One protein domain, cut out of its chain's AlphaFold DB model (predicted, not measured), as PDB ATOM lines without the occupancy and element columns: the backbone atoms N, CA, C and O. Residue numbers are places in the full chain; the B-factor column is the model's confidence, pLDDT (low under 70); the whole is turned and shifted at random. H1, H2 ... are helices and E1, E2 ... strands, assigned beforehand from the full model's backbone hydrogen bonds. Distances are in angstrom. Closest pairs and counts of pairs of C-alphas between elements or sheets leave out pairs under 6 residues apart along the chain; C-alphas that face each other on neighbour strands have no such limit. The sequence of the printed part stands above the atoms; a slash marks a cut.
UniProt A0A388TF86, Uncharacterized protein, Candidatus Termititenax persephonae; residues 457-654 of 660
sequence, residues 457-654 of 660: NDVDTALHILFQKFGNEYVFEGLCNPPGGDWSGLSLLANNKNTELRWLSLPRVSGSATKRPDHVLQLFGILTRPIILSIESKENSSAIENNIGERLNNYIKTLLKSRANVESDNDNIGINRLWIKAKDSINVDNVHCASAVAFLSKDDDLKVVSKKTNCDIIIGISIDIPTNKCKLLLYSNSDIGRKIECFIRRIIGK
ATOM      1  N   ASN A 457     274.526 193.212 254.520       93.56
ATOM      2  CA  ASN A 457     273.439 193.818 253.730       93.56
ATOM      3  C   ASN A 457     272.048 193.709 254.387       93.56
ATOM      4  O   ASN A 457     271.225 194.603 254.208       93.56
ATOM      5  N   ASP A 458     271.757 192.644 255.144       93.56
ATOM      6  CA  ASP A 458     270.483 192.510 255.864       93.56
ATOM      7  C   ASP A 458     270.355 193.524 256.995       93.56
ATOM      8  O   ASP A 458     269.283 194.086 257.209       93.56
ATOM      9  N   VAL A 459     271.455 193.733 257.723       95.19
ATOM     10  CA  VAL A 459     271.528 194.674 258.840       95.19
ATOM     11  C   VAL A 459     271.301 196.077 258.305       95.19
ATOM     12  O   VAL A 459     270.430 196.788 258.799       95.19
ATOM     13  N   ASP A 460     272.018 196.437 257.242       95.38
ATOM     14  CA  ASP A 460     271.891 197.748 256.613       95.38
ATOM     15  C   ASP A 460     270.498 197.973 256.033       95.38
ATOM     16  O   ASP A 460     269.923 199.038 256.237       95.38
ATOM     17  N   THR A 461     269.918 196.965 255.370       95.38
ATOM     18  CA  THR A 461     268.557 197.059 254.820       95.38
ATOM     19  C   THR A 461     267.529 197.261 255.931       95.38
ATOM     20  O   THR A 461     266.675 198.140 255.823       95.38
ATOM     21  N   ALA A 462     267.625 196.503 257.025       95.50
ATOM     22  CA  ALA A 462     266.701 196.622 258.145       95.50
ATOM     23  C   ALA A 462     266.794 197.997 258.825       95.50
ATOM     24  O   ALA A 462     265.757 198.609 259.090       95.50
ATOM     25  N   LEU A 463     268.009 198.503 259.073       96.44
ATOM     26  CA  LEU A 463     268.221 199.842 259.631       96.44
ATOM     27  C   LEU A 463     267.682 200.924 258.696       96.44
ATOM     28  O   LEU A 463     266.907 201.776 259.132       96.44
ATOM     29  N   HIS A 464     268.043 200.850 257.417       95.50
ATOM     30  CA  HIS A 464     267.621 201.804 256.405       95.50
ATOM     31  C   HIS A 464     266.090 201.861 256.309       95.50
ATOM     32  O   HIS A 464     265.496 202.926 256.436       95.50
ATOM     33  N   ILE A 465     265.403 200.718 256.200       94.88
ATOM     34  CA  ILE A 465     263.933 200.686 256.153       94.88
ATOM     35  C   ILE A 465     263.311 201.216 257.454       94.88
ATOM     36  O   ILE A 465     262.364 202.005 257.405       94.88
ATOM     37  N   LEU A 466     263.838 200.832 258.619       95.56
ATOM     38  CA  LEU A 466     263.326 201.301 259.908       95.56
ATOM     39  C   LEU A 466     263.403 202.829 260.025       95.56
ATOM     40  O   LEU A 466     262.408 203.476 260.354       95.56
ATOM     41  N   PHE A 467     264.571 203.405 259.756       95.38
ATOM     42  CA  PHE A 467     264.825 204.823 259.986       95.38
ATOM     43  C   PHE A 467     264.355 205.704 258.827       95.38
ATOM     44  O   PHE A 467     263.635 206.672 259.066       95.38
ATOM     45  N   GLN A 468     264.686 205.348 257.586       91.25
ATOM     46  CA  GLN A 468     264.388 206.155 256.400       91.25
ATOM     47  C   GLN A 468     262.924 206.057 255.962       91.25
ATOM     48  O   GLN A 468     262.408 206.996 255.359       91.25
ATOM     49  N   LYS A 469     262.233 204.936 256.226       91.25
ATOM     50  CA  LYS A 469     260.822 204.763 255.825       91.25
ATOM     51  C   LYS A 469     259.869 204.968 256.985       91.25
ATOM     52  O   LYS A 469     259.002 205.828 256.896       91.25
ATOM     53  N   PHE A 470     260.035 204.233 258.079       92.88
ATOM     54  CA  PHE A 470     259.103 204.326 259.211       92.88
ATOM     55  C   PHE A 470     259.438 205.466 260.188       92.88
ATOM     56  O   PHE A 470     258.562 205.932 260.923       92.88
ATOM     57  N   GLY A 471     260.687 205.940 260.187       92.50
ATOM     58  CA  GLY A 471     261.161 207.058 261.003       92.50
ATOM     59  C   GLY A 471     261.192 208.420 260.298       92.50
ATOM     60  O   GLY A 471     261.545 209.397 260.954       92.50
ATOM     61  N   ASN A 472     260.821 208.509 259.017       89.12
ATOM     62  CA  ASN A 472     261.061 209.675 258.148       89.12
ATOM     63  C   ASN A 472     260.559 211.032 258.688       89.12
ATOM     64  O   ASN A 472     261.171 212.059 258.427       89.12
ATOM     65  N   GLU A 473     259.486 211.050 259.483       89.81
ATOM     66  CA  GLU A 473     258.971 212.260 260.150       89.81
ATOM     67  C   GLU A 473     259.968 212.877 261.149       89.81
ATOM     68  O   GLU A 473     259.900 214.065 261.462       89.81
ATOM     69  N   TYR A 474     260.873 212.062 261.691       93.25
ATOM     70  CA  TYR A 474     261.781 212.428 262.779       93.25
ATOM     71  C   TYR A 474     263.248 212.137 262.465       93.25
ATOM     72  O   TYR A 474     264.106 212.441 263.296       93.25
ATOM     73  N   VAL A 475     263.545 211.523 261.321       95.31
ATOM     74  CA  VAL A 475     264.882 211.048 260.971       95.31
ATOM     75  C   VAL A 475     265.267 211.533 259.589       95.31
ATOM     76  O   VAL A 475     264.521 211.369 258.630       95.31
ATOM     77  N   PHE A 476     266.472 212.082 259.501       94.69
ATOM     78  CA  PHE A 476     267.170 212.301 258.244       94.69
ATOM     79  C   PHE A 476     268.384 211.365 258.190       94.69
ATOM     80  O   PHE A 476     269.306 211.508 258.998       94.69
ATOM     81  N   GLU A 477     268.385 210.393 257.277       94.12
ATOM     82  CA  GLU A 477     269.556 209.548 257.027       94.12
ATOM     83  C   GLU A 477     270.542 210.275 256.110       94.12
ATOM     84  O   GLU A 477     270.307 210.492 254.923       94.12
ATOM     85  N   GLY A 478     271.665 210.679 256.694       92.62
ATOM     86  CA  GLY A 478     272.711 211.443 256.028       92.62
ATOM     87  C   GLY A 478     273.796 210.597 255.370       92.62
ATOM     88  O   GLY A 478     274.549 211.095 254.528       92.62
ATOM     89  N   LEU A 479     273.918 209.337 255.783       93.00
ATOM     90  CA  LEU A 479     274.842 208.351 255.236       93.00
ATOM     91  C   LEU A 479     274.277 206.956 255.504       93.00
ATOM     92  O   LEU A 479     273.937 206.659 256.644       93.00
ATOM     93  N   CYS A 480     274.281 206.114 254.477       91.94
ATOM     94  CA  CYS A 480     274.142 204.667 254.561       91.94
ATOM     95  C   CYS A 480     275.200 204.083 253.619       91.94
ATOM     96  O   CYS A 480     275.228 204.409 252.432       91.94
ATOM     97  N   ASN A 481     276.136 203.310 254.161       87.94
ATOM     98  CA  ASN A 481     277.256 202.734 253.426       87.94
ATOM     99  C   ASN A 481     277.312 201.216 253.651       87.94
ATOM    100  O   ASN A 481     278.190 200.725 254.362       87.94
ATOM    101  N   PRO A 482     276.380 200.475 253.042       85.06
ATOM    102  CA  PRO A 482     276.394 199.020 253.075       85.06
ATOM    103  C   PRO A 482     277.609 198.451 252.318       85.06
ATOM    104  O   PRO A 482     278.281 199.175 251.566       85.06
ATOM    105  N   PRO A 483     277.895 197.141 252.441       81.62
ATOM    106  CA  PRO A 483     278.860 196.463 251.586       81.62
ATOM    107  C   PRO A 483     278.609 196.767 250.102       81.62
ATOM    108  O   PRO A 483     277.500 196.619 249.607       81.62
ATOM    109  N   GLY A 484     279.650 197.208 249.393       69.12
ATOM    110  CA  GLY A 484     279.541 197.605 247.980       69.12
ATOM    111  C   GLY A 484     279.107 199.059 247.741       69.12
ATOM    112  O   GLY A 484     279.314 199.564 246.643       69.12
ATOM    113  N   GLY A 485     278.620 199.767 248.768       66.88
ATOM    114  CA  GLY A 485     278.146 201.151 248.676       66.88
ATOM    115  C   GLY A 485     279.176 202.160 248.159       66.88
ATOM    116  O   GLY A 485     280.397 202.023 248.344       66.88
ATOM    117  N   ASP A 486     278.672 203.208 247.498       68.12
ATOM    118  CA  ASP A 486     279.490 204.328 247.055       68.12
ATOM    119  C   ASP A 486     279.795 205.298 248.211       68.12
ATOM    120  O   ASP A 486     278.988 205.612 249.081       68.12
ATOM    121  N   TRP A 487     281.031 205.792 248.250       63.16
ATOM    122  CA  TRP A 487     281.480 206.682 249.322       63.16
ATOM    123  C   TRP A 487     281.213 208.163 248.983       63.16
ATOM    124  O   TRP A 487     282.062 209.011 249.281       63.16
ATOM    125  N   SER A 488     280.088 208.466 248.324       64.69
ATOM    126  CA  SER A 488     279.812 209.748 247.644       64.69
ATOM    127  C   SER A 488     279.609 210.961 248.560       64.69
ATOM    128  O   SER A 488     279.615 212.100 248.087       64.69
ATOM    129  N   GLY A 489     279.462 210.763 249.870       84.00
ATOM    130  CA  GLY A 489     279.480 211.852 250.841       84.00
ATOM    131  C   GLY A 489     278.679 211.573 252.102       84.00
ATOM    132  O   GLY A 489     278.191 210.469 252.285       84.00
ATOM    133  N   LEU A 490     278.575 212.574 252.972       91.62
ATOM    134  CA  LEU A 490     277.651 212.592 254.109       91.62
ATOM    135  C   LEU A 490     276.850 213.882 254.045       91.62
ATOM    136  O   LEU A 490     277.432 214.943 253.800       91.62
ATOM    137  N   SER A 491     275.551 213.775 254.273       93.31
ATOM    138  CA  SER A 491     274.625 214.897 254.356       93.31
ATOM    139  C   SER A 491     274.132 215.096 255.787       93.31
ATOM    140  O   SER A 491     274.006 214.136 256.537       93.31
ATOM    141  N   LEU A 492     273.843 216.332 256.181       94.62
ATOM    142  CA  LEU A 492     273.132 216.670 257.421       94.62
ATOM    143  C   LEU A 492     272.226 217.867 257.160       94.62
ATOM    144  O   LEU A 492     272.564 218.722 256.342       94.62
ATOM    145  N   LEU A 493     271.121 217.979 257.889       93.12
ATOM    146  CA  LEU A 493     270.289 219.175 257.856       93.12
ATOM    147  C   LEU A 493     270.859 220.245 258.794       93.12
ATOM    148  O   LEU A 493     271.261 219.965 259.931       93.12
ATOM    149  N   ALA A 494     270.875 221.484 258.311       89.12
ATOM    150  CA  ALA A 494     271.210 222.665 259.093       89.12
ATOM    151  C   ALA A 494     270.163 222.921 260.195       89.12
ATOM    152  O   ALA A 494     269.109 222.286 260.254       89.12
ATOM    153  N   ASN A 495     270.424 223.899 261.068       77.12
ATOM    154  CA  ASN A 495     269.539 224.208 262.203       77.12
ATOM    155  C   ASN A 495     268.107 224.580 261.773       77.12
ATOM    156  O   ASN A 495     267.166 224.349 262.526       77.12
ATOM    157  N   ASN A 496     267.947 225.137 260.568       78.50
ATOM    158  CA  ASN A 496     266.649 225.488 259.988       78.50
ATOM    159  C   ASN A 496     265.853 224.271 259.476       78.50
ATOM    160  O   ASN A 496     264.712 224.446 259.073       78.50
ATOM    161  N   LYS A 497     266.449 223.068 259.465       81.75
ATOM    162  CA  LYS A 497     265.910 221.800 258.933       81.75
ATOM    163  C   LYS A 497     265.548 221.780 257.441       81.75
ATOM    164  O   LYS A 497     265.274 220.707 256.916       81.75
ATOM    165  N   ASN A 498     265.619 222.915 256.755       85.12
ATOM    166  CA  ASN A 498     265.276 223.043 255.338       85.12
ATOM    167  C   ASN A 498     266.517 223.088 254.441       85.12
ATOM    168  O   ASN A 498     266.403 222.967 253.231       85.12
ATOM    169  N   THR A 499     267.717 223.247 255.000       90.75
ATOM    170  CA  THR A 499     268.961 223.257 254.222       90.75
ATOM    171  C   THR A 499     269.752 221.981 254.469       90.75
ATOM    172  O   THR A 499     270.204 221.731 255.586       90.75
ATOM    173  N   GLU A 500     269.961 221.187 253.422       93.12
ATOM    174  CA  GLU A 500     270.865 220.040 253.450       93.12
ATOM    175  C   GLU A 500     272.293 220.486 253.144       93.12
ATOM    176  O   GLU A 500     272.565 221.099 252.113       93.12
ATOM    177  N   LEU A 501     273.220 220.123 254.023       93.44
ATOM    178  CA  LEU A 501     274.652 220.360 253.909       93.44
ATOM    179  C   LEU A 501     275.357 219.048 253.588       93.44
ATOM    180  O   LEU A 501     275.247 218.093 254.354       93.44
ATOM    181  N   ARG A 502     276.122 219.002 252.491       91.69
ATOM    182  CA  ARG A 502     276.771 217.772 252.017       91.69
ATOM    183  C   ARG A 502     278.289 217.892 251.903       91.69
ATOM    184  O   ARG A 502     278.842 218.794 251.263       91.69
ATOM    185  N   TRP A 503     278.984 216.913 252.476       89.38
ATOM    186  CA  TRP A 503     280.422 216.693 252.335       89.38
ATOM    187  C   TRP A 503     280.667 215.624 251.266       89.38
ATOM    188  O   TRP A 503     280.545 214.439 251.543       89.38
ATOM    189  N   LEU A 504     281.050 216.026 250.051       81.62
ATOM    190  CA  LEU A 504     281.121 215.160 248.854       81.62
ATOM    191  C   LEU A 504     282.341 214.226 248.793       81.62
ATOM    192  O   LEU A 504     282.482 213.395 247.902       81.62
ATOM    193  N   SER A 505     283.312 214.410 249.683       74.38
ATOM    194  CA  SER A 505     284.522 213.586 249.719       74.38
ATOM    195  C   SER A 505     284.959 213.422 251.154       74.38
ATOM    196  O   SER A 505     285.540 214.333 251.748       74.38
ATOM    197  N   LEU A 506     284.643 212.266 251.718       76.38
ATOM    198  CA  LEU A 506     284.938 211.957 253.105       76.38
ATOM    199  C   LEU A 506     286.414 211.551 253.284       76.38
ATOM    200  O   LEU A 506     286.995 210.942 252.377       76.38
ATOM    201  N   PRO A 507     287.063 211.916 254.408       67.50
ATOM    202  CA  PRO A 507     288.438 211.513 254.692       67.50
ATOM    203  C   PRO A 507     288.603 209.987 254.604       67.50
ATOM    204  O   PRO A 507     287.923 209.236 255.295       67.50
ATOM    205  N   ARG A 508     289.509 209.523 253.732       59.25
ATOM    206  CA  ARG A 508     289.681 208.089 253.418       59.25
ATOM    207  C   ARG A 508     290.438 207.284 254.479       59.25
ATOM    208  O   ARG A 508     290.506 206.068 254.352       59.25
ATOM    209  N   VAL A 509     291.038 207.933 255.478       53.88
ATOM    210  CA  VAL A 509     291.866 207.263 256.490       53.88
ATOM    211  C   VAL A 509     291.241 207.476 257.861       53.88
ATOM    212  O   VAL A 509     291.262 208.583 258.396       53.88
ATOM    213  N   SER A 510     290.669 206.407 258.409       56.28
ATOM    214  CA  SER A 510     290.316 206.302 259.823       56.28
ATOM    215  C   SER A 510     291.621 206.245 260.622       56.28
ATOM    216  O   SER A 510     292.469 205.396 260.343       56.28
ATOM    217  N   GLY A 511     291.829 207.172 261.555       65.25
ATOM    218  CA  GLY A 511     292.969 207.094 262.471       65.25
ATOM    219  C   GLY A 511     292.716 206.066 263.576       65.25
ATOM    220  O   GLY A 511     291.632 205.496 263.675       65.25
ATOM    221  N   SER A 512     293.672 205.875 264.485       74.38
ATOM    222  CA  SER A 512     293.412 205.129 265.729       74.38
ATOM    223  C   SER A 512     292.283 205.765 266.559       74.38
ATOM    224  O   SER A 512     291.522 205.058 267.210       74.38
ATOM    225  N   ALA A 513     292.129 207.092 266.479       84.56
ATOM    226  CA  ALA A 513     291.157 207.874 267.246       84.56
ATOM    227  C   ALA A 513     289.802 208.109 266.549       84.56
ATOM    228  O   ALA A 513     288.885 208.649 267.166       84.56
ATOM    229  N   THR A 514     289.653 207.744 265.271       89.12
ATOM    230  CA  THR A 514     288.411 207.969 264.513       89.12
ATOM    231  C   THR A 514     288.040 206.743 263.698       89.12
ATOM    232  O   THR A 514     288.901 206.072 263.135       89.12
ATOM    233  N   LYS A 515     286.746 206.454 263.601       91.31
ATOM    234  CA  LYS A 515     286.204 205.419 262.722       91.31
ATOM    235  C   LYS A 515     285.099 206.044 261.893       91.31
ATOM    236  O   LYS A 515     284.258 206.761 262.423       91.31
ATOM    237  N   ARG A 516     285.132 205.793 260.587       89.62
ATOM    238  CA  ARG A 516     284.051 206.220 259.707       89.62
ATOM    239  C   ARG A 516     282.837 205.311 259.954       89.62
ATOM    240  O   ARG A 516     283.035 204.107 259.849       89.62
ATOM    241  N   PRO A 517     281.653 205.869 260.252       92.88
ATOM    242  CA  PRO A 517     280.436 205.086 260.430       92.88
ATOM    243  C   PRO A 517     279.907 204.525 259.110       92.88
ATOM    244  O   PRO A 517     280.123 205.125 258.050       92.88
ATOM    245  N   ASP A 518     279.162 203.430 259.219       93.62
ATOM    246  CA  ASP A 518     278.398 202.835 258.123       93.62
ATOM    247  C   ASP A 518     277.065 203.578 257.942       93.62
ATOM    248  O   ASP A 518     276.679 203.871 256.813       93.62
ATOM    249  N   HIS A 519     276.424 204.006 259.041       95.94
ATOM    250  CA  HIS A 519     275.229 204.862 259.003       95.94
ATOM    251  C   HIS A 519     275.400 206.143 259.815       95.94
ATOM    252  O   HIS A 519     275.991 206.135 260.897       95.94
ATOM    253  N   VAL A 520     274.830 207.245 259.326       96.88
ATOM    254  CA  VAL A 520     274.706 208.500 260.081       96.88
ATOM    255  C   VAL A 520     273.288 209.015 259.974       96.88
ATOM    256  O   VAL A 520     272.833 209.387 258.895       96.88
ATOM    257  N   LEU A 521     272.616 209.082 261.117       97.50
ATOM    258  CA  LEU A 521     271.237 209.535 261.238       97.50
ATOM    259  C   LEU A 521     271.191 210.833 262.034       97.50
ATOM    260  O   LEU A 521     271.858 210.956 263.061       97.50
ATOM    261  N   GLN A 522     270.363 211.777 261.609       96.88
ATOM    262  CA  GLN A 522     270.007 212.947 262.401       96.88
ATOM    263  C   GLN A 522     268.583 212.767 262.932       96.88
ATOM    264  O   GLN A 522     267.628 212.706 262.161       96.88
ATOM    265  N   LEU A 523     268.452 212.645 264.253       96.75
ATOM    266  CA  LEU A 523     267.196 212.384 264.951       96.75
ATOM    267  C   LEU A 523     266.650 213.674 265.570       96.75
ATOM    268  O   LEU A 523     267.359 214.384 266.294       96.75
ATOM    269  N   PHE A 524     265.369 213.948 265.339       94.44
ATOM    270  CA  PHE A 524     264.679 215.158 265.781       94.44
ATOM    271  C   PHE A 524     263.562 214.853 266.786       94.44
ATOM    272  O   PHE A 524     262.957 213.785 266.777       94.44
ATOM    273  N   GLY A 525     263.267 215.819 267.663       91.19
ATOM    274  CA  GLY A 525     262.138 215.728 268.602       91.19
ATOM    275  C   GLY A 525     262.327 214.737 269.757       91.19
ATOM    276  O   GLY A 525     261.366 214.443 270.458       91.19
ATOM    277  N   ILE A 526     263.545 214.219 269.959       92.50
ATOM    278  CA  ILE A 526     263.908 213.346 271.094       92.50
ATOM    279  C   ILE A 526     264.463 214.173 272.264       92.50
ATOM    280  O   ILE A 526     264.185 213.902 273.431       92.50
ATOM    281  N   LEU A 527     265.272 215.183 271.944       92.62
ATOM    282  CA  LEU A 527     265.908 216.118 272.869       92.62
ATOM    283  C   LEU A 527     265.691 217.554 272.373       92.62
ATOM    284  O   LEU A 527     265.208 217.769 271.260       92.62
ATOM    285  N   THR A 528     266.081 218.536 273.190       90.81
ATOM    286  CA  THR A 528     266.043 219.962 272.821       90.81
ATOM    287  C   THR A 528     266.925 220.270 271.610       90.81
ATOM    288  O   THR A 528     266.571 221.110 270.786       90.81
ATOM    289  N   ARG A 529     268.053 219.565 271.482       93.31
ATOM    290  CA  ARG A 529     268.952 219.594 270.323       93.31
ATOM    291  C   ARG A 529     268.863 218.269 269.559       93.31
ATOM    292  O   ARG A 529     268.660 217.230 270.191       93.31
ATOM    293  N   PRO A 530     269.022 218.269 268.225       95.38
ATOM    294  CA  PRO A 530     269.018 217.035 267.449       95.38
ATOM    295  C   PRO A 530     270.183 216.120 267.836       95.38
ATOM    296  O   PRO A 530     271.250 216.579 268.254       95.38
ATOM    297  N   ILE A 531     269.973 214.815 267.675       97.69
ATOM    298  CA  ILE A 531     270.989 213.789 267.917       97.69
ATOM    299  C   ILE A 531     271.563 213.358 266.570       97.69
ATOM    300  O   ILE A 531     270.807 212.962 265.693       97.69
ATOM    301  N   ILE A 532     272.883 213.388 266.411       97.94
ATOM    302  CA  ILE A 532     273.577 212.692 265.328       97.94
ATOM    303  C   ILE A 532     273.982 211.314 265.849       97.94
ATOM    304  O   ILE A 532     274.883 211.203 266.684       97.94
ATOM    305  N   LEU A 533     273.303 210.278 265.364       98.44
ATOM    306  CA  LEU A 533     273.564 208.884 265.692       98.44
ATOM    307  C   LEU A 533     274.471 208.262 264.628       98.44
ATOM    308  O   LEU A 533     274.100 208.186 263.460       98.44
ATOM    309  N   SER A 534     275.658 207.821 265.040       97.75
ATOM    310  CA  SER A 534     276.628 207.131 264.183       97.75
ATOM    311  C   SER A 534     276.602 205.632 264.458       97.75
ATOM    312  O   SER A 534     276.780 205.231 265.607       97.75
ATOM    313  N   ILE A 535     276.412 204.809 263.428       97.94
ATOM    314  CA  ILE A 535     276.265 203.354 263.567       97.94
ATOM    315  C   ILE A 535     277.377 202.643 262.792       97.94
ATOM    316  O   ILE A 535     277.623 202.969 261.632       97.94
ATOM    317  N   GLU A 536     278.024 201.668 263.426       96.69
ATOM    318  CA  GLU A 536     278.784 200.619 262.730       96.69
ATOM    319  C   GLU A 536     277.883 199.389 262.578       96.69
ATOM    320  O   GLU A 536     277.358 198.877 263.574       96.69
ATOM    321  N   SER A 537     277.714 198.901 261.354       95.62
ATOM    322  CA  SER A 537     276.995 197.663 261.062       95.62
ATOM    323  C   SER A 537     277.989 196.548 260.746       95.62
ATOM    324  O   SER A 537     279.033 196.758 260.130       95.62
ATOM    325  N   LYS A 538     277.718 195.335 261.228       94.81
ATOM    326  CA  LYS A 538     278.530 194.148 260.932       94.81
ATOM    327  C   LYS A 538     277.646 192.936 260.738       94.81
ATOM    328  O   LYS A 538     276.585 192.833 261.338       94.81
ATOM    329  N   GLU A 539     278.121 191.960 259.971       93.62
ATOM    330  CA  GLU A 539     277.414 190.679 259.865       93.62
ATOM    331  C   GLU A 539     277.249 190.003 261.239       93.62
ATOM    332  O   GLU A 539     276.164 189.533 261.551       93.62
ATOM    333  N   ASN A 540     278.295 189.980 262.077       93.31
ATOM    334  CA  ASN A 540     278.283 189.298 263.377       93.31
ATOM    335  C   ASN A 540     278.882 190.188 264.486       93.31
ATOM    336  O   ASN A 540     279.804 190.967 264.232       93.31
ATOM    337  N   SER A 541     278.433 190.002 265.732       93.69
ATOM    338  CA  SER A 541     278.904 190.740 266.922       93.69
ATOM    339  C   SER A 541     280.421 190.640 267.161       93.69
ATOM    340  O   SER A 541     281.084 191.590 267.596       93.69
ATOM    341  N   SER A 542     281.008 189.485 266.836       91.75
ATOM    342  CA  SER A 542     282.435 189.204 267.000       91.75
ATOM    343  C   SER A 542     283.323 190.100 266.132       91.75
ATOM    344  O   SER A 542     284.417 190.461 266.568       91.75
ATOM    345  N   ALA A 543     282.830 190.525 264.964       92.56
ATOM    346  CA  ALA A 543     283.550 191.370 264.010       92.56
ATOM    347  C   ALA A 543     283.586 192.858 264.404       92.56
ATOM    348  O   ALA A 543     284.299 193.643 263.779       92.56
ATOM    349  N   ILE A 544     282.830 193.257 265.429       92.69
ATOM    350  CA  ILE A 544     282.798 194.641 265.906       92.69
ATOM    351  C   ILE A 544     284.094 194.962 266.664       92.69
ATOM    352  O   ILE A 544     284.564 194.167 267.481       92.69
ATOM    353  N   GLU A 545     284.669 196.137 266.411       92.81
ATOM    354  CA  GLU A 545     285.889 196.610 267.070       92.81
ATOM    355  C   GLU A 545     285.639 197.020 268.537       92.81
ATOM    356  O   GLU A 545     284.562 197.494 268.905       92.81
ATOM    357  N   ASN A 546     286.658 196.870 269.389       93.31
ATOM    358  CA  ASN A 546     286.596 197.336 270.778       93.31
ATOM    359  C   ASN A 546     286.556 198.872 270.838       93.31
ATOM    360  O   ASN A 546     287.238 199.537 270.052       93.31
ATOM    361  N   ASN A 547     285.815 199.425 271.804       93.94
ATOM    362  CA  ASN A 547     285.710 200.871 272.057       93.94
ATOM    363  C   ASN A 547     285.368 201.696 270.800       93.94
ATOM    364  O   ASN A 547     285.886 202.795 270.587       93.94
ATOM    365  N   ILE A 548     284.532 201.144 269.919       95.44
ATOM    366  CA  ILE A 548     284.201 201.776 268.642       95.44
ATOM    367  C   ILE A 548     283.331 203.028 268.815       95.44
ATOM    368  O   ILE A 548     283.458 203.959 268.020       95.44
ATOM    369  N   GLY A 549     282.520 203.106 269.878       96.44
ATOM    370  CA  GLY A 549     281.544 204.184 270.075       96.44
ATOM    371  C   GLY A 549     282.155 205.586 270.078       96.44
ATOM    372  O   GLY A 549     281.736 206.467 269.321       96.44
ATOM    373  N   GLU A 550     283.223 205.787 270.851       94.75
ATOM    374  CA  GLU A 550     283.913 207.080 270.913       94.75
ATOM    375  C   GLU A 550     284.541 207.460 269.562       94.75
ATOM    376  O   GLU A 550     284.466 208.610 269.125       94.75
ATOM    377  N   ARG A 551     285.113 206.481 268.855       95.38
ATOM    378  CA  ARG A 551     285.776 206.690 267.560       95.38
ATOM    379  C   ARG A 551     284.792 207.113 266.470       95.38
ATOM    380  O   ARG A 551     285.158 207.944 265.635       95.38
ATOM    381  N   LEU A 552     283.568 206.582 266.487       95.69
ATOM    382  CA  LEU A 552     282.484 207.000 265.591       95.69
ATOM    383  C   LEU A 552     282.083 208.456 265.869       95.69
ATOM    384  O   LEU A 552     282.087 209.295 264.966       95.69
ATOM    385  N   ASN A 553     281.846 208.797 267.139       95.38
ATOM    386  CA  ASN A 553     281.502 210.161 267.549       95.38
ATOM    387  C   ASN A 553     282.608 211.171 267.196       95.38
ATOM    388  O   ASN A 553     282.333 212.256 266.675       95.38
ATOM    389  N   ASN A 554     283.872 210.816 267.432       93.69
ATOM    390  CA  ASN A 554     285.021 211.667 267.126       93.69
ATOM    391  C   ASN A 554     285.176 211.923 265.623       93.69
ATOM    392  O   ASN A 554     285.613 213.011 265.231       93.69
ATOM    393  N   TYR A 555     284.789 210.970 264.772       92.62
ATOM    394  CA  TYR A 555     284.776 211.169 263.325       92.62
ATOM    395  C   TYR A 555     283.796 212.276 262.917       92.62
ATOM    396  O   TYR A 555     284.199 213.211 262.222       92.62
ATOM    397  N   ILE A 556     282.550 212.235 263.409       93.06
ATOM    398  CA  ILE A 556     281.544 213.275 263.133       93.06
ATOM    399  C   ILE A 556     281.989 214.631 263.673       93.06
ATOM    400  O   ILE A 556     282.019 215.607 262.924       93.06
ATOM    401  N   LYS A 557     282.418 214.696 264.939       92.81
ATOM    402  CA  LYS A 557     282.915 215.944 265.542       92.81
ATOM    403  C   LYS A 557     284.057 216.550 264.730       92.81
ATOM    404  O   LYS A 557     284.118 217.762 264.562       92.81
ATOM    405  N   THR A 558     284.955 215.717 264.202       89.94
ATOM    406  CA  THR A 558     286.063 216.168 263.350       89.94
ATOM    407  C   THR A 558     285.573 216.665 261.993       89.94
ATOM    408  O   THR A 558     286.047 217.699 261.528       89.94
ATOM    409  N   LEU A 559     284.619 215.971 261.367       88.62
ATOM    410  CA  LEU A 559     284.039 216.381 260.088       88.62
ATOM    411  C   LEU A 559     283.365 217.757 260.194       88.62
ATOM    412  O   LEU A 559     283.614 218.613 259.344       88.62
ATOM    413  N   LEU A 560     282.604 217.984 261.270       90.88
ATOM    414  CA  LEU A 560     281.890 219.236 261.541       90.88
ATOM    415  C   LEU A 560     282.814 220.443 261.775       90.88
ATOM    416  O   LEU A 560     282.382 221.579 261.605       90.88
ATOM    417  N   LYS A 561     284.106 220.233 262.079       87.31
ATOM    418  CA  LYS A 561     285.103 221.326 262.102       87.31
ATOM    419  C   LYS A 561     285.364 221.915 260.716       87.31
ATOM    420  O   LYS A 561     285.915 223.006 260.601       87.31
ATOM    421  N   SER A 562     285.022 221.180 259.659       84.50
ATOM    422  CA  SER A 562     285.124 221.644 258.281       84.50
ATOM    423  C   SER A 562     283.750 222.005 257.732       84.50
ATOM    424  O   SER A 562     282.771 221.292 257.947       84.50
ATOM    425  N   ARG A 563     283.685 223.088 256.961       86.31
ATOM    426  CA  ARG A 563     282.474 223.466 256.230       86.31
ATOM    427  C   ARG A 563     282.105 222.390 255.206       86.31
ATOM    428  O   ARG A 563     282.993 221.806 254.575       86.31
ATOM    429  N   ALA A 564     280.804 222.176 255.018       90.38
ATOM    430  CA  ALA A 564     280.291 221.346 253.936       90.38
ATOM    431  C   ALA A 564     280.773 221.857 252.569       90.38
ATOM    432  O   ALA A 564     281.128 223.026 252.398       90.38
ATOM    433  N   ASN A 565     280.819 220.962 251.583       88.44
ATOM    434  CA  ASN A 565     281.246 221.331 250.236       88.44
ATOM    435  C   ASN A 565     280.135 222.091 249.508       88.44
ATOM    436  O   ASN A 565     280.394 223.108 248.861       88.44
ATOM    437  N   VAL A 566     278.909 221.585 249.625       90.00
ATOM    438  CA  VAL A 566     277.727 222.089 248.929       90.00
ATOM    439  C   VAL A 566     276.516 222.077 249.852       90.00
ATOM    440  O   VAL A 566     276.498 221.345 250.842       90.00
ATOM    441  N   GLU A 567     275.524 222.890 249.519       92.56
ATOM    442  CA  GLU A 567     274.217 222.897 250.161       92.56
ATOM    443  C   GLU A 567     273.100 222.887 249.121       92.56
ATOM    444  O   GLU A 567     273.303 223.269 247.963       92.56
ATOM    445  N   SER A 568     271.929 222.427 249.537       90.88
ATOM    446  CA  SER A 568     270.713 222.457 248.736       90.88
ATOM    447  C   SER A 568     269.506 222.632 249.645       90.88
ATOM    448  O   SER A 568     269.533 222.234 250.811       90.88
ATOM    449  N   ASP A 569     268.443 223.213 249.102       86.12
ATOM    450  CA  ASP A 569     267.138 223.176 249.752       86.12
ATOM    451  C   ASP A 569     266.669 221.715 249.846       86.12
ATOM    452  O   ASP A 569     266.819 220.934 248.898       86.12
ATOM    453  N   ASN A 570     266.168 221.323 251.009       75.25
ATOM    454  CA  ASN A 570     265.665 219.982 251.264       75.25
ATOM    455  C   ASN A 570     264.341 219.726 250.529       75.25
ATOM    456  O   ASN A 570     264.057 218.583 250.180       75.25
ATOM    457  N   ASP A 571     263.590 220.782 250.194       68.81
ATOM    458  CA  ASP A 571     262.347 220.669 249.422       68.81
ATOM    459  C   ASP A 571     262.611 220.345 247.937       68.81
ATOM    460  O   ASP A 571     261.752 219.817 247.226       68.81
ATOM    461  N   ASN A 572     263.835 220.591 247.455       61.22
ATOM    462  CA  ASN A 572     264.261 220.244 246.102       61.22
ATOM    463  C   ASN A 572     264.757 218.791 246.037       61.22
ATOM    464  O   ASN A 572     265.959 218.523 246.067       61.22
ATOM    465  N   ILE A 573     263.833 217.839 245.909       64.62
ATOM    466  CA  ILE A 573     264.142 216.403 245.833       64.62
ATOM    467  C   ILE A 573     264.294 215.943 244.370       64.62
ATOM    468  O   ILE A 573     263.621 216.426 243.460       64.62
ATOM    469  N   GLY A 574     265.177 214.967 244.135       66.81
ATOM    470  CA  GLY A 574     265.279 214.241 242.865       66.81
ATOM    471  C   GLY A 574     266.446 214.664 241.969       66.81
ATOM    472  O   GLY A 574     267.363 215.379 242.367       66.81
ATOM    473  N   ILE A 575     266.433 214.179 240.727       70.62
ATOM    474  CA  ILE A 575     267.584 214.268 239.813       70.62
ATOM    475  C   ILE A 575     267.921 215.703 239.359       70.62
ATOM    476  O   ILE A 575     269.036 215.964 238.912       70.62
ATOM    477  N   ASN A 576     266.978 216.640 239.479       69.31
ATOM    478  CA  ASN A 576     267.155 218.047 239.096       69.31
ATOM    479  C   ASN A 576     267.535 218.952 240.274       69.31
ATOM    480  O   ASN A 576     267.522 220.177 240.143       69.31
ATOM    481  N   ARG A 577     267.880 218.357 241.418       80.69
ATOM    482  CA  ARG A 577     268.261 219.082 242.623       80.69
ATOM    483  C   ARG A 577     269.406 220.058 242.359       80.69
ATOM    484  O   ARG A 577     270.459 219.689 241.832       80.69
ATOM    485  N   LEU A 578     269.198 221.310 242.759       83.25
ATOM    486  CA  LEU A 578     270.196 222.360 242.626       83.25
ATOM    487  C   LEU A 578     271.115 222.363 243.847       83.25
ATOM    488  O   LEU A 578     270.693 222.684 244.957       83.25
ATOM    489  N   TRP A 579     272.380 222.042 243.612       87.88
ATOM    490  CA  TRP A 579     273.450 222.180 244.593       87.88
ATOM    491  C   TRP A 579     274.199 223.487 244.360       87.88
ATOM    492  O   TRP A 579     274.554 223.818 243.225       87.88
ATOM    493  N   ILE A 580     274.454 224.223 245.436       88.62
ATOM    494  CA  ILE A 580     275.290 225.424 245.429       88.62
ATOM    495  C   ILE A 580     276.420 225.270 246.442       88.62
ATOM    496  O   ILE A 580     276.402 224.383 247.291       88.62
ATOM    497  N   LYS A 581     277.437 226.131 246.371       88.00
ATOM    498  CA  LYS A 581     278.509 226.145 247.373       88.00
ATOM    499  C   LYS A 581     277.911 226.443 248.749       88.00
ATOM    500  O   LYS A 581     277.280 227.486 248.901       88.00
ATOM    501  N   ALA A 582     278.177 225.572 249.724       89.00
ATOM    502  CA  ALA A 582     277.618 225.707 251.066       89.00
ATOM    503  C   ALA A 582     277.950 227.081 251.649       89.00
ATOM    504  O   ALA A 582     279.119 227.479 251.615       89.00
ATOM    505  N   LYS A 583     276.957 227.790 252.179       87.19
ATOM    506  CA  LYS A 583     277.024 229.039 252.943       87.19
ATOM    507  C   LYS A 583     277.046 228.772 254.439       87.19
ATOM    508  O   LYS A 583     277.848 229.398 255.135       87.19
ATOM    509  N   ASP A 584     276.280 227.777 254.860       82.69
ATOM    510  CA  ASP A 584     276.063 227.451 256.260       82.69
ATOM    511  C   ASP A 584     277.066 226.433 256.822       82.69
ATOM    512  O   ASP A 584     277.894 225.832 256.123       82.69
ATOM    513  N   SER A 585     277.009 226.264 258.143       84.81
ATOM    514  CA  SER A 585     277.755 225.255 258.893       84.81
ATOM    515  C   SER A 585     276.947 224.791 260.103       84.81
ATOM    516  O   SER A 585     276.100 225.525 260.614       84.81
ATOM    517  N   ILE A 586     277.215 223.574 260.572       88.00
ATOM    518  CA  ILE A 586     276.625 223.047 261.804       88.00
ATOM    519  C   ILE A 586     277.634 223.252 262.928       88.00
ATOM    520  O   ILE A 586     278.749 222.735 262.863       88.00
ATOM    521  N   ASN A 587     277.232 223.982 263.969       87.88
ATOM    522  CA  ASN A 587     278.007 224.038 265.201       87.88
ATOM    523  C   ASN A 587     277.830 222.712 265.957       87.88
ATOM    524  O   ASN A 587     276.703 222.317 266.259       87.88
ATOM    525  N   VAL A 588     278.941 222.046 266.274       88.00
ATOM    526  CA  VAL A 588     278.960 220.785 267.026       88.00
ATOM    527  C   VAL A 588     278.289 220.904 268.398       88.00
ATOM    528  O   VAL A 588     277.697 219.938 268.865       88.00
ATOM    529  N   ASP A 589     278.300 222.088 269.013       89.69
ATOM    530  CA  ASP A 589     277.656 222.311 270.310       89.69
ATOM    531  C   ASP A 589     276.123 222.328 270.201       89.69
ATOM    532  O   ASP A 589     275.422 222.097 271.186       89.69
ATOM    533  N   ASN A 590     275.574 222.547 269.003       91.44
ATOM    534  CA  ASN A 590     274.130 222.568 268.758       91.44
ATOM    535  C   ASN A 590     273.540 221.178 268.484       91.44
ATOM    536  O   ASN A 590     272.345 221.068 268.213       91.44
ATOM    537  N   VAL A 591     274.348 220.122 268.569       94.25
ATOM    538  CA  VAL A 591     273.933 218.735 268.349       94.25
ATOM    539  C   VAL A 591     274.423 217.851 269.494       94.25
ATOM    540  O   VAL A 591     275.429 218.136 270.138       94.25
ATOM    541  N   HIS A 592     273.732 216.744 269.743       96.56
ATOM    542  CA  HIS A 592     274.272 215.658 270.559       96.56
ATOM    543  C   HIS A 592     274.866 214.588 269.644       96.56
ATOM    544  O   HIS A 592     274.226 214.206 268.671       96.56
ATOM    545  N   CYS A 593     276.057 214.073 269.944       97.06
ATOM    546  CA  CYS A 593     276.589 212.894 269.252       97.06
ATOM    547  C   CYS A 593     276.291 211.641 270.076       97.06
ATOM    548  O   CYS A 593     276.576 211.623 271.272       97.06
ATOM    549  N   ALA A 594     275.755 210.614 269.425       98.19
ATOM    550  CA  ALA A 594     275.539 209.294 269.996       98.19
ATOM    551  C   ALA A 594     276.063 208.218 269.041       98.19
ATOM    552  O   ALA A 594     276.140 208.416 267.826       98.19
ATOM    553  N   SER A 595     276.397 207.062 269.600       98.38
ATOM    554  CA  SER A 595     277.005 205.951 268.879       98.38
ATOM    555  C   SER A 595     276.221 204.656 269.047       98.38
ATOM    556  O   SER A 595     275.672 204.375 270.113       98.38
ATOM    557  N   ALA A 596     276.192 203.845 267.995       98.44
ATOM    558  CA  ALA A 596     275.545 202.546 267.995       98.44
ATOM    559  C   ALA A 596     276.380 201.486 267.285       98.44
ATOM    560  O   ALA A 596     277.252 201.789 266.468       98.44
ATOM    561  N   VAL A 597     276.056 200.230 267.570       98.06
ATOM    562  CA  VAL A 597     276.437 199.101 266.719       98.06
ATOM    563  C   VAL A 597     275.209 198.279 266.370       98.06
ATOM    564  O   VAL A 597     274.300 198.149 267.195       98.06
ATOM    565  N   ALA A 598     275.208 197.710 265.169       97.81
ATOM    566  CA  ALA A 598     274.153 196.829 264.697       97.81
ATOM    567  C   ALA A 598     274.721 195.555 264.067       97.81
ATOM    568  O   ALA A 598     275.739 195.604 263.375       97.81
ATOM    569  N   PHE A 599     274.085 194.409 264.311       96.88
ATOM    570  CA  PHE A 599     274.548 193.125 263.775       96.88
ATOM    571  C   PHE A 599     273.449 192.060 263.724       96.88
ATOM    572  O   PHE A 599     272.418 192.200 264.385       96.88
ATOM    573  N   LEU A 600     273.675 190.974 262.973       94.06
ATOM    574  CA  LEU A 600     272.783 189.812 263.000       94.06
ATOM    575  C   LEU A 600     272.971 189.042 264.309       94.06
ATOM    576  O   LEU A 600     274.045 188.490 264.550       94.06
ATOM    577  N   SER A 601     271.930 188.994 265.137       91.69
ATOM    578  CA  SER A 601     271.964 188.312 266.429       91.69
ATOM    579  C   SER A 601     271.599 186.834 266.298       91.69
ATOM    580  O   SER A 601     270.620 186.482 265.631       91.69
ATOM    581  N   LYS A 602     272.381 185.979 266.962       83.12
ATOM    582  CA  LYS A 602     272.145 184.531 267.110       83.12
ATOM    583  C   LYS A 602     272.190 184.157 268.595       83.12
ATOM    584  O   LYS A 602     273.015 183.346 268.996       83.12
ATOM    585  N   ASP A 603     271.360 184.821 269.396       77.81
ATOM    586  CA  ASP A 603     271.334 184.727 270.868       77.81
ATOM    587  C   ASP A 603     272.509 185.427 271.580       77.81
ATOM    588  O   ASP A 603     272.893 185.070 272.693       77.81
ATOM    589  N   ASP A 604     273.078 186.461 270.954       86.25
ATOM    590  CA  ASP A 604     274.154 187.257 271.546       86.25
ATOM    591  C   ASP A 604     273.720 187.972 272.841       86.25
ATOM    592  O   ASP A 604     272.680 188.636 272.893       86.25
ATOM    593  N   ASP A 605     274.578 187.943 273.869       87.31
ATOM    594  CA  ASP A 605     274.401 188.777 275.062       87.31
ATOM    595  C   ASP A 605     274.788 190.233 274.755       87.31
ATOM    596  O   ASP A 605     275.965 190.621 274.754       87.31
ATOM    597  N   LEU A 606     273.772 191.069 274.534       92.44
ATOM    598  CA  LEU A 606     273.961 192.485 274.227       92.44
ATOM    599  C   LEU A 606     274.691 193.255 275.337       92.44
ATOM    600  O   LEU A 606     275.344 194.257 275.041       92.44
ATOM    601  N   LYS A 607     274.650 192.793 276.596       91.12
ATOM    602  CA  LYS A 607     275.415 193.411 277.693       91.12
ATOM    603  C   LYS A 607     276.911 193.195 277.511       91.12
ATOM    604  O   LYS A 607     277.698 194.108 277.759       91.12
ATOM    605  N   VAL A 608     277.317 192.004 277.070       91.69
ATOM    606  CA  VAL A 608     278.726 191.691 276.786       91.69
ATOM    607  C   VAL A 608     279.217 192.518 275.602       91.69
ATOM    608  O   VAL A 608     280.277 193.141 275.687       91.69
ATOM    609  N   VAL A 609     278.420 192.598 274.533       93.31
ATOM    610  CA  VAL A 609     278.744 193.444 273.375       93.31
ATOM    611  C   VAL A 609     278.847 194.912 273.792       93.31
ATOM    612  O   VAL A 609     279.811 195.577 273.427       93.31
ATOM    613  N   SER A 610     277.923 195.407 274.616       93.88
ATOM    614  CA  SER A 610     277.952 196.784 275.115       93.88
ATOM    615  C   SER A 610     279.238 197.119 275.875       93.88
ATOM    616  O   SER A 610     279.866 198.139 275.588       93.88
ATOM    617  N   LYS A 611     279.688 196.235 276.777       92.94
ATOM    618  CA  LYS A 611     280.962 196.406 277.499       92.94
ATOM    619  C   LYS A 611     282.167 196.455 276.556       92.94
ATOM    620  O   LYS A 611     283.113 197.190 276.815       92.94
ATOM    621  N   LYS A 612     282.136 195.676 275.472       94.31
ATOM    622  CA  LYS A 612     283.201 195.623 274.460       94.31
ATOM    623  C   LYS A 612     283.261 196.902 273.614       94.31
ATOM    624  O   LYS A 612     284.347 197.383 273.293       94.31
ATOM    625  N   THR A 613     282.109 197.421 273.199       95.25
ATOM    626  CA  THR A 613     282.019 198.481 272.180       95.25
ATOM    627  C   THR A 613     281.979 199.885 272.763       95.25
ATOM    628  O   THR A 613     282.394 200.825 272.082       95.25
ATOM    629  N   ASN A 614     281.504 200.022 274.006       95.31
ATOM    630  CA  ASN A 614     281.249 201.298 274.673       95.31
ATOM    631  C   ASN A 614     280.352 202.243 273.844       95.31
ATOM    632  O   ASN A 614     280.554 203.456 273.825       95.31
ATOM    633  N   CYS A 615     279.392 201.675 273.108       97.81
ATOM    634  CA  CYS A 615     278.380 202.441 272.379       97.81
ATOM    635  C   CYS A 615     277.178 202.770 273.269       97.81
ATOM    636  O   CYS A 615     276.881 202.049 274.223       97.81
ATOM    637  N   ASP A 616     276.452 203.833 272.917       98.38
ATOM    638  CA  ASP A 616     275.254 204.283 273.633       98.38
ATOM    639  C   ASP A 616     274.089 203.294 273.493       98.38
ATOM    640  O   ASP A 616     273.319 203.096 274.437       98.38
ATOM    641  N   ILE A 617     273.975 202.657 272.325       98.06
ATOM    642  CA  ILE A 617     272.938 201.672 272.016       98.06
ATOM    643  C   ILE A 617     273.492 200.499 271.197       98.06
ATOM    644  O   ILE A 617     274.345 200.666 270.325       98.06
ATOM    645  N   ILE A 618     272.995 199.298 271.479       98.06
ATOM    646  CA  ILE A 618     273.296 198.057 270.764       98.06
ATOM    647  C   ILE A 618     272.011 197.558 270.104       98.06
ATOM    648  O   ILE A 618     270.973 197.495 270.766       98.06
ATOM    649  N   ILE A 619     272.088 197.204 268.819       97.88
ATOM    650  CA  ILE A 619     270.954 196.738 268.011       97.88
ATOM    651  C   ILE A 619     271.271 195.340 267.457       97.88
ATOM    652  O   ILE A 619     272.030 195.187 266.504       97.88
ATOM    653  N   GLY A 620     270.690 194.304 268.053       96.75
ATOM    654  CA  GLY A 620     270.701 192.952 267.498       96.75
ATOM    655  C   GLY A 620     269.525 192.752 266.543       96.75
ATOM    656  O   GLY A 620     268.402 193.120 266.873       96.75
ATOM    657  N   ILE A 621     269.770 192.160 265.376       95.00
ATOM    658  CA  ILE A 621     268.761 191.951 264.330       95.00
ATOM    659  C   ILE A 621     268.612 190.459 264.048       95.00
ATOM    660  O   ILE A 621     269.592 189.780 263.756       95.00
ATOM    661  N   SER A 622     267.391 189.932 264.091       90.31
ATOM    662  CA  SER A 622     267.103 188.553 263.689       90.31
ATOM    663  C   SER A 622     265.797 188.465 262.900       90.31
ATOM    664  O   SER A 622     265.003 189.400 262.873       90.31
ATOM    665  N   ILE A 623     265.562 187.335 262.231       82.62
ATOM    666  CA  ILE A 623     264.279 187.066 261.563       82.62
ATOM    667  C   ILE A 623     263.457 186.174 262.474       82.62
ATOM    668  O   ILE A 623     263.932 185.105 262.856       82.62
ATOM    669  N   ASP A 624     262.237 186.590 262.781       82.00
ATOM    670  CA  ASP A 624     261.257 185.727 263.420       82.00
ATOM    671  C   ASP A 624     260.584 184.852 262.360       82.00
ATOM    672  O   ASP A 624     259.759 185.324 261.582       82.00
ATOM    673  N   ILE A 625     260.988 183.583 262.286       76.06
ATOM    674  CA  ILE A 625     260.557 182.642 261.237       76.06
ATOM    675  C   ILE A 625     259.026 182.462 261.195       76.06
ATOM    676  O   ILE A 625     258.475 182.482 260.097       76.06
ATOM    677  N   PRO A 626     258.303 182.320 262.325       77.56
ATOM    678  CA  PRO A 626     256.853 182.130 262.292       77.56
ATOM    679  C   PRO A 626     256.087 183.324 261.715       77.56
ATOM    680  O   PRO A 626     255.088 183.133 261.025       77.56
ATOM    681  N   THR A 627     256.530 184.553 261.998       78.94
ATOM    682  CA  THR A 627     255.814 185.770 261.575       78.94
ATOM    683  C   THR A 627     256.438 186.461 260.368       78.94
ATOM    684  O   THR A 627     255.842 187.392 259.826       78.94
ATOM    685  N   ASN A 628     257.624 186.023 259.940       77.44
ATOM    686  CA  ASN A 628     258.448 186.657 258.911       77.44
ATOM    687  C   ASN A 628     258.815 188.121 259.207       77.44
ATOM    688  O   ASN A 628     259.189 188.873 258.302       77.44
ATOM    689  N   LYS A 629     258.731 188.530 260.477       88.19
ATOM    690  CA  LYS A 629     259.067 189.882 260.924       88.19
ATOM    691  C   LYS A 629     260.539 189.985 261.310       88.19
ATOM    692  O   LYS A 629     261.183 189.014 261.704       88.19
ATOM    693  N   CYS A 630     261.075 191.192 261.209       91.56
ATOM    694  CA  CYS A 630     262.404 191.523 261.695       91.56
ATOM    695  C   CYS A 630     262.344 191.805 263.199       91.56
ATOM    696  O   CYS A 630     261.689 192.751 263.632       91.56
ATOM    697  N   LYS A 631     263.005 190.978 264.005       92.94
ATOM    698  CA  LYS A 631     263.086 191.148 265.453       92.94
ATOM    699  C   LYS A 631     264.306 191.988 265.820       92.94
ATOM    700  O   LYS A 631     265.418 191.688 265.385       92.94
ATOM    701  N   LEU A 632     264.084 193.018 266.633       94.56
ATOM    702  CA  LEU A 632     265.104 193.950 267.101       94.56
ATOM    703  C   LEU A 632     265.342 193.787 268.602       94.56
ATOM    704  O   LEU A 632     264.519 194.172 269.424       94.56
ATOM    705  N   LEU A 633     266.518 193.282 268.958       95.19
ATOM    706  CA  LEU A 633     267.002 193.235 270.331       95.19
ATOM    707  C   LEU A 633     267.738 194.543 270.629       95.19
ATOM    708  O   LEU A 633     268.725 194.864 269.968       95.19
ATOM    709  N   LEU A 634     267.273 195.300 271.620       96.56
ATOM    710  CA  LEU A 634     267.835 196.607 271.960       96.56
ATOM    711  C   LEU A 634     268.460 196.580 273.354       96.56
ATOM    712  O   LEU A 634     267.873 196.041 274.292       96.56
ATOM    713  N   TYR A 635     269.634 197.192 273.493       97.00
ATOM    714  CA  TYR A 635     270.262 197.437 274.790       97.00
ATOM    715  C   TYR A 635     270.866 198.839 274.832       97.00
ATOM    716  O   TYR A 635     271.680 199.191 273.979       97.00
ATOM    717  N   SER A 636     270.492 199.627 275.836       97.25
ATOM    718  CA  SER A 636     271.001 200.981 276.058       97.25
ATOM    719  C   SER A 636     272.018 201.026 277.204       97.25
ATOM    720  O   SER A 636     271.780 200.506 278.292       97.25
ATOM    721  N   ASN A 637     273.161 201.676 276.966       94.88
ATOM    722  CA  ASN A 637     274.269 201.781 277.929       94.88
ATOM    723  C   ASN A 637     274.432 203.191 278.526       94.88
ATOM    724  O   ASN A 637     275.233 203.400 279.433       94.88
ATOM    725  N   SER A 638     273.679 204.171 278.024       96.38
ATOM    726  CA  SER A 638     273.726 205.570 278.459       96.38
ATOM    727  C   SER A 638     272.329 206.194 278.487       96.38
ATOM    728  O   SER A 638     271.375 205.650 277.926       96.38
ATOM    729  N   ASP A 639     272.187 207.364 279.114       97.06
ATOM    730  CA  ASP A 639     270.904 208.082 279.155       97.06
ATOM    731  C   ASP A 639     270.425 208.520 277.769       97.06
ATOM    732  O   ASP A 639     269.230 208.455 277.472       97.06
ATOM    733  N   ILE A 640     271.348 208.936 276.894       97.38
ATOM    734  CA  ILE A 640     271.012 209.233 275.498       97.38
ATOM    735  C   ILE A 640     270.627 207.949 274.752       97.38
ATOM    736  O   ILE A 640     269.645 207.956 274.011       97.38
ATOM    737  N   GLY A 641     271.307 206.832 275.030       97.81
ATOM    738  CA  GLY A 641     270.964 205.508 274.517       97.81
ATOM    739  C   GLY A 641     269.544 205.074 274.882       97.81
ATOM    740  O   GLY A 641     268.806 204.632 274.008       97.81
ATOM    741  N   ARG A 642     269.116 205.272 276.137       98.06
ATOM    742  CA  ARG A 642     267.743 204.959 276.589       98.06
ATOM    743  C   ARG A 642     266.694 205.765 275.827       98.06
ATOM    744  O   ARG A 642     265.668 205.229 275.423       98.06
ATOM    745  N   LYS A 643     266.960 207.053 275.588       98.06
ATOM    746  CA  LYS A 643     266.055 207.922 274.816       98.06
ATOM    747  C   LYS A 643     265.947 207.480 273.356       98.06
ATOM    748  O   LYS A 643     264.847 207.471 272.806       98.06
ATOM    749  N   ILE A 644     267.067 207.080 272.750       98.00
ATOM    750  CA  ILE A 644     267.091 206.514 271.393       98.00
ATOM    751  C   ILE A 644     266.342 205.177 271.357       98.00
ATOM    752  O   ILE A 644     265.550 204.952 270.448       98.00
ATOM    753  N   GLU A 645     266.523 204.314 272.356       97.56
ATOM    754  CA  GLU A 645     265.801 203.045 272.458       97.56
ATOM    755  C   GLU A 645     264.282 203.271 272.513       97.56
ATOM    756  O   GLU A 645     263.546 202.700 271.708       97.56
ATOM    757  N   CYS A 646     263.799 204.150 273.399       96.75
ATOM    758  CA  CYS A 646     262.379 204.509 273.468       96.75
ATOM    759  C   CYS A 646     261.854 205.034 272.124       96.75
ATOM    760  O   CYS A 646     260.747 204.692 271.704       96.75
ATOM    761  N   PHE A 647     262.657 205.842 271.430       96.50
ATOM    762  CA  PHE A 647     262.321 206.356 270.108       96.50
ATOM    763  C   PHE A 647     262.205 205.244 269.053       96.50
ATOM    764  O   PHE A 647     261.219 205.219 268.315       96.50
ATOM    765  N   ILE A 648     263.144 204.294 269.017       96.81
ATOM    766  CA  ILE A 648     263.092 203.135 268.113       96.81
ATOM    767  C   ILE A 648     261.828 202.309 268.377       96.81
ATOM    768  O   ILE A 648     261.096 201.995 267.439       96.81
ATOM    769  N   ARG A 649     261.509 202.020 269.647       95.88
ATOM    770  CA  ARG A 649     260.290 201.277 270.019       95.88
ATOM    771  C   ARG A 649     259.018 201.975 269.526       95.88
ATOM    772  O   ARG A 649     258.103 201.314 269.041       95.88
ATOM    773  N   ARG A 650     258.981 203.311 269.587       93.56
ATOM    774  CA  ARG A 650     257.873 204.120 269.055       93.56
ATOM    775  C   ARG A 650     257.740 204.002 267.533       93.56
ATOM    776  O   ARG A 650     256.617 203.942 267.045       93.56
ATOM    777  N   ILE A 651     258.851 203.972 266.792       93.25
ATOM    778  CA  ILE A 651     258.831 203.772 265.332       93.25
ATOM    779  C   ILE A 651     258.307 202.375 264.989       93.25
ATOM    780  O   ILE A 651     257.432 202.250 264.136       93.25
ATOM    781  N   ILE A 652     258.797 201.338 265.677       92.44
ATOM    782  CA  ILE A 652     258.375 199.944 265.452       92.44
ATOM    783  C   ILE A 652     256.860 199.794 265.627       92.44
ATOM    784  O   ILE A 652     256.219 199.127 264.822       92.44
ATOM    785  N   GLY A 653     256.262 200.479 266.607       88.06
ATOM    786  CA  GLY A 653     254.811 200.476 266.819       88.06
ATOM    787  C   GLY A 653     253.972 200.976 265.631       88.06
ATOM    788  O   GLY A 653     252.764 200.759 265.621       88.06
ATOM    789  N   LYS A 654     254.581 201.619 264.622       85.56
ATOM    790  CA  LYS A 654     253.910 202.081 263.396       85.56
ATOM    791  C   LYS A 654     253.904 201.047 262.261       85.56
ATOM    792  O   LYS A 654     253.355 201.330 261.201       85.56
TER     793      LYS A 654
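This is residues 457 to 654 of the 660 residues of an uncharacterized protein of Candidatus Termititenax persephonae (UniProt A0A388TF86). A twisted sheet of six strands, curled like part of a barrel, wraps round H1 and H4 on one face, while H2 and H3 cover the other, making three layers. A small sheet, E2, E3 and E6, sits beyond the edge strand E1 at one end of the domain, and the hairpin of E8 and E9 reaches toward the other end. The 198 printed residues hold four named helices and nine named strands, in the order H1 E1 E2 E3 E4 E5 H2 E6 E7 H3 E8 E9 H4; the class is mixed, helices and strands. The large sheet, E1 E4 E5 E7 E8 E9, is mixed and the small one antiparallel; the whole is compact, radius of gyration of the C-alphas 16.4 A, and rounded, spanning 48 by 38 by 35 A.

In the large sheet, E1, residues 475 to 480, is antiparallel to E4, residues 519 to 523 (N 478 and O 520, 2.8 A). E4 forms a hairpin with E5, residues 531 to 538 (N 521 and O 533, 2.9 A). E5 is parallel to E7, residues 592 to 600 (N 534 and O 594, 2.9 A), and E7 to E8, residues 617 to 624 (N 621 and O 599, 2.8 A). E8 forms a hairpin with E9, residues 629 to 636 (N 620 and O 633, 2.8 A). H2, residues 548 to 560, is over E5 and E7 at a height over the sheet of 8.2 A, closest at the C-alphas of Gly 549 and Ser 595, 5.0 A. On the same face is H3, residues 606 to 613, only just over E8 and E9, with 3 C-alphas on each; E7, H3 and E8 make a strand-helix-strand unit, a helix between parallel neighbours, with a right-handed crossover. The sheet curls round H1, residues 457 to 470, and H4, residues 639 to 652, which touch about perpendicular, 80 degrees; their closest C-alphas, of Phe 470 and Ile 651, are 6.2 A apart. In the small sheet, E2, residues 490 to 493, and E3, residues 499 to 503, form a hairpin (N 492 and O 501, 2.9 A), and E3 is antiparallel to E6, residues 566 to 569 (N 500 and O 568, 2.8 A). The closest C-alphas of E1 and E2, of Gly 478 and Ser 491, are 4.3 A apart. In H1, H2, H3 and H4 every O i to N i+4 pair is within hydrogen-bond range.

H1 begins at C-alpha 457 (273.439, 193.818, 253.730) and is 18.6 A long; H2 is 19.0 A, E7 27.0 A. H4, 20.3 A, ends at C-alpha 652 (258.375, 199.944, 265.452).

The farthest C-alphas, of Lys 583 and Pro 626, are 51.9 A apart. The printed part has no cut. The links E3 to E4 and E6 to E7 are long. Confidence is under 70 at residues 484 to 488, 507 to 511, 571 to 574 and 576.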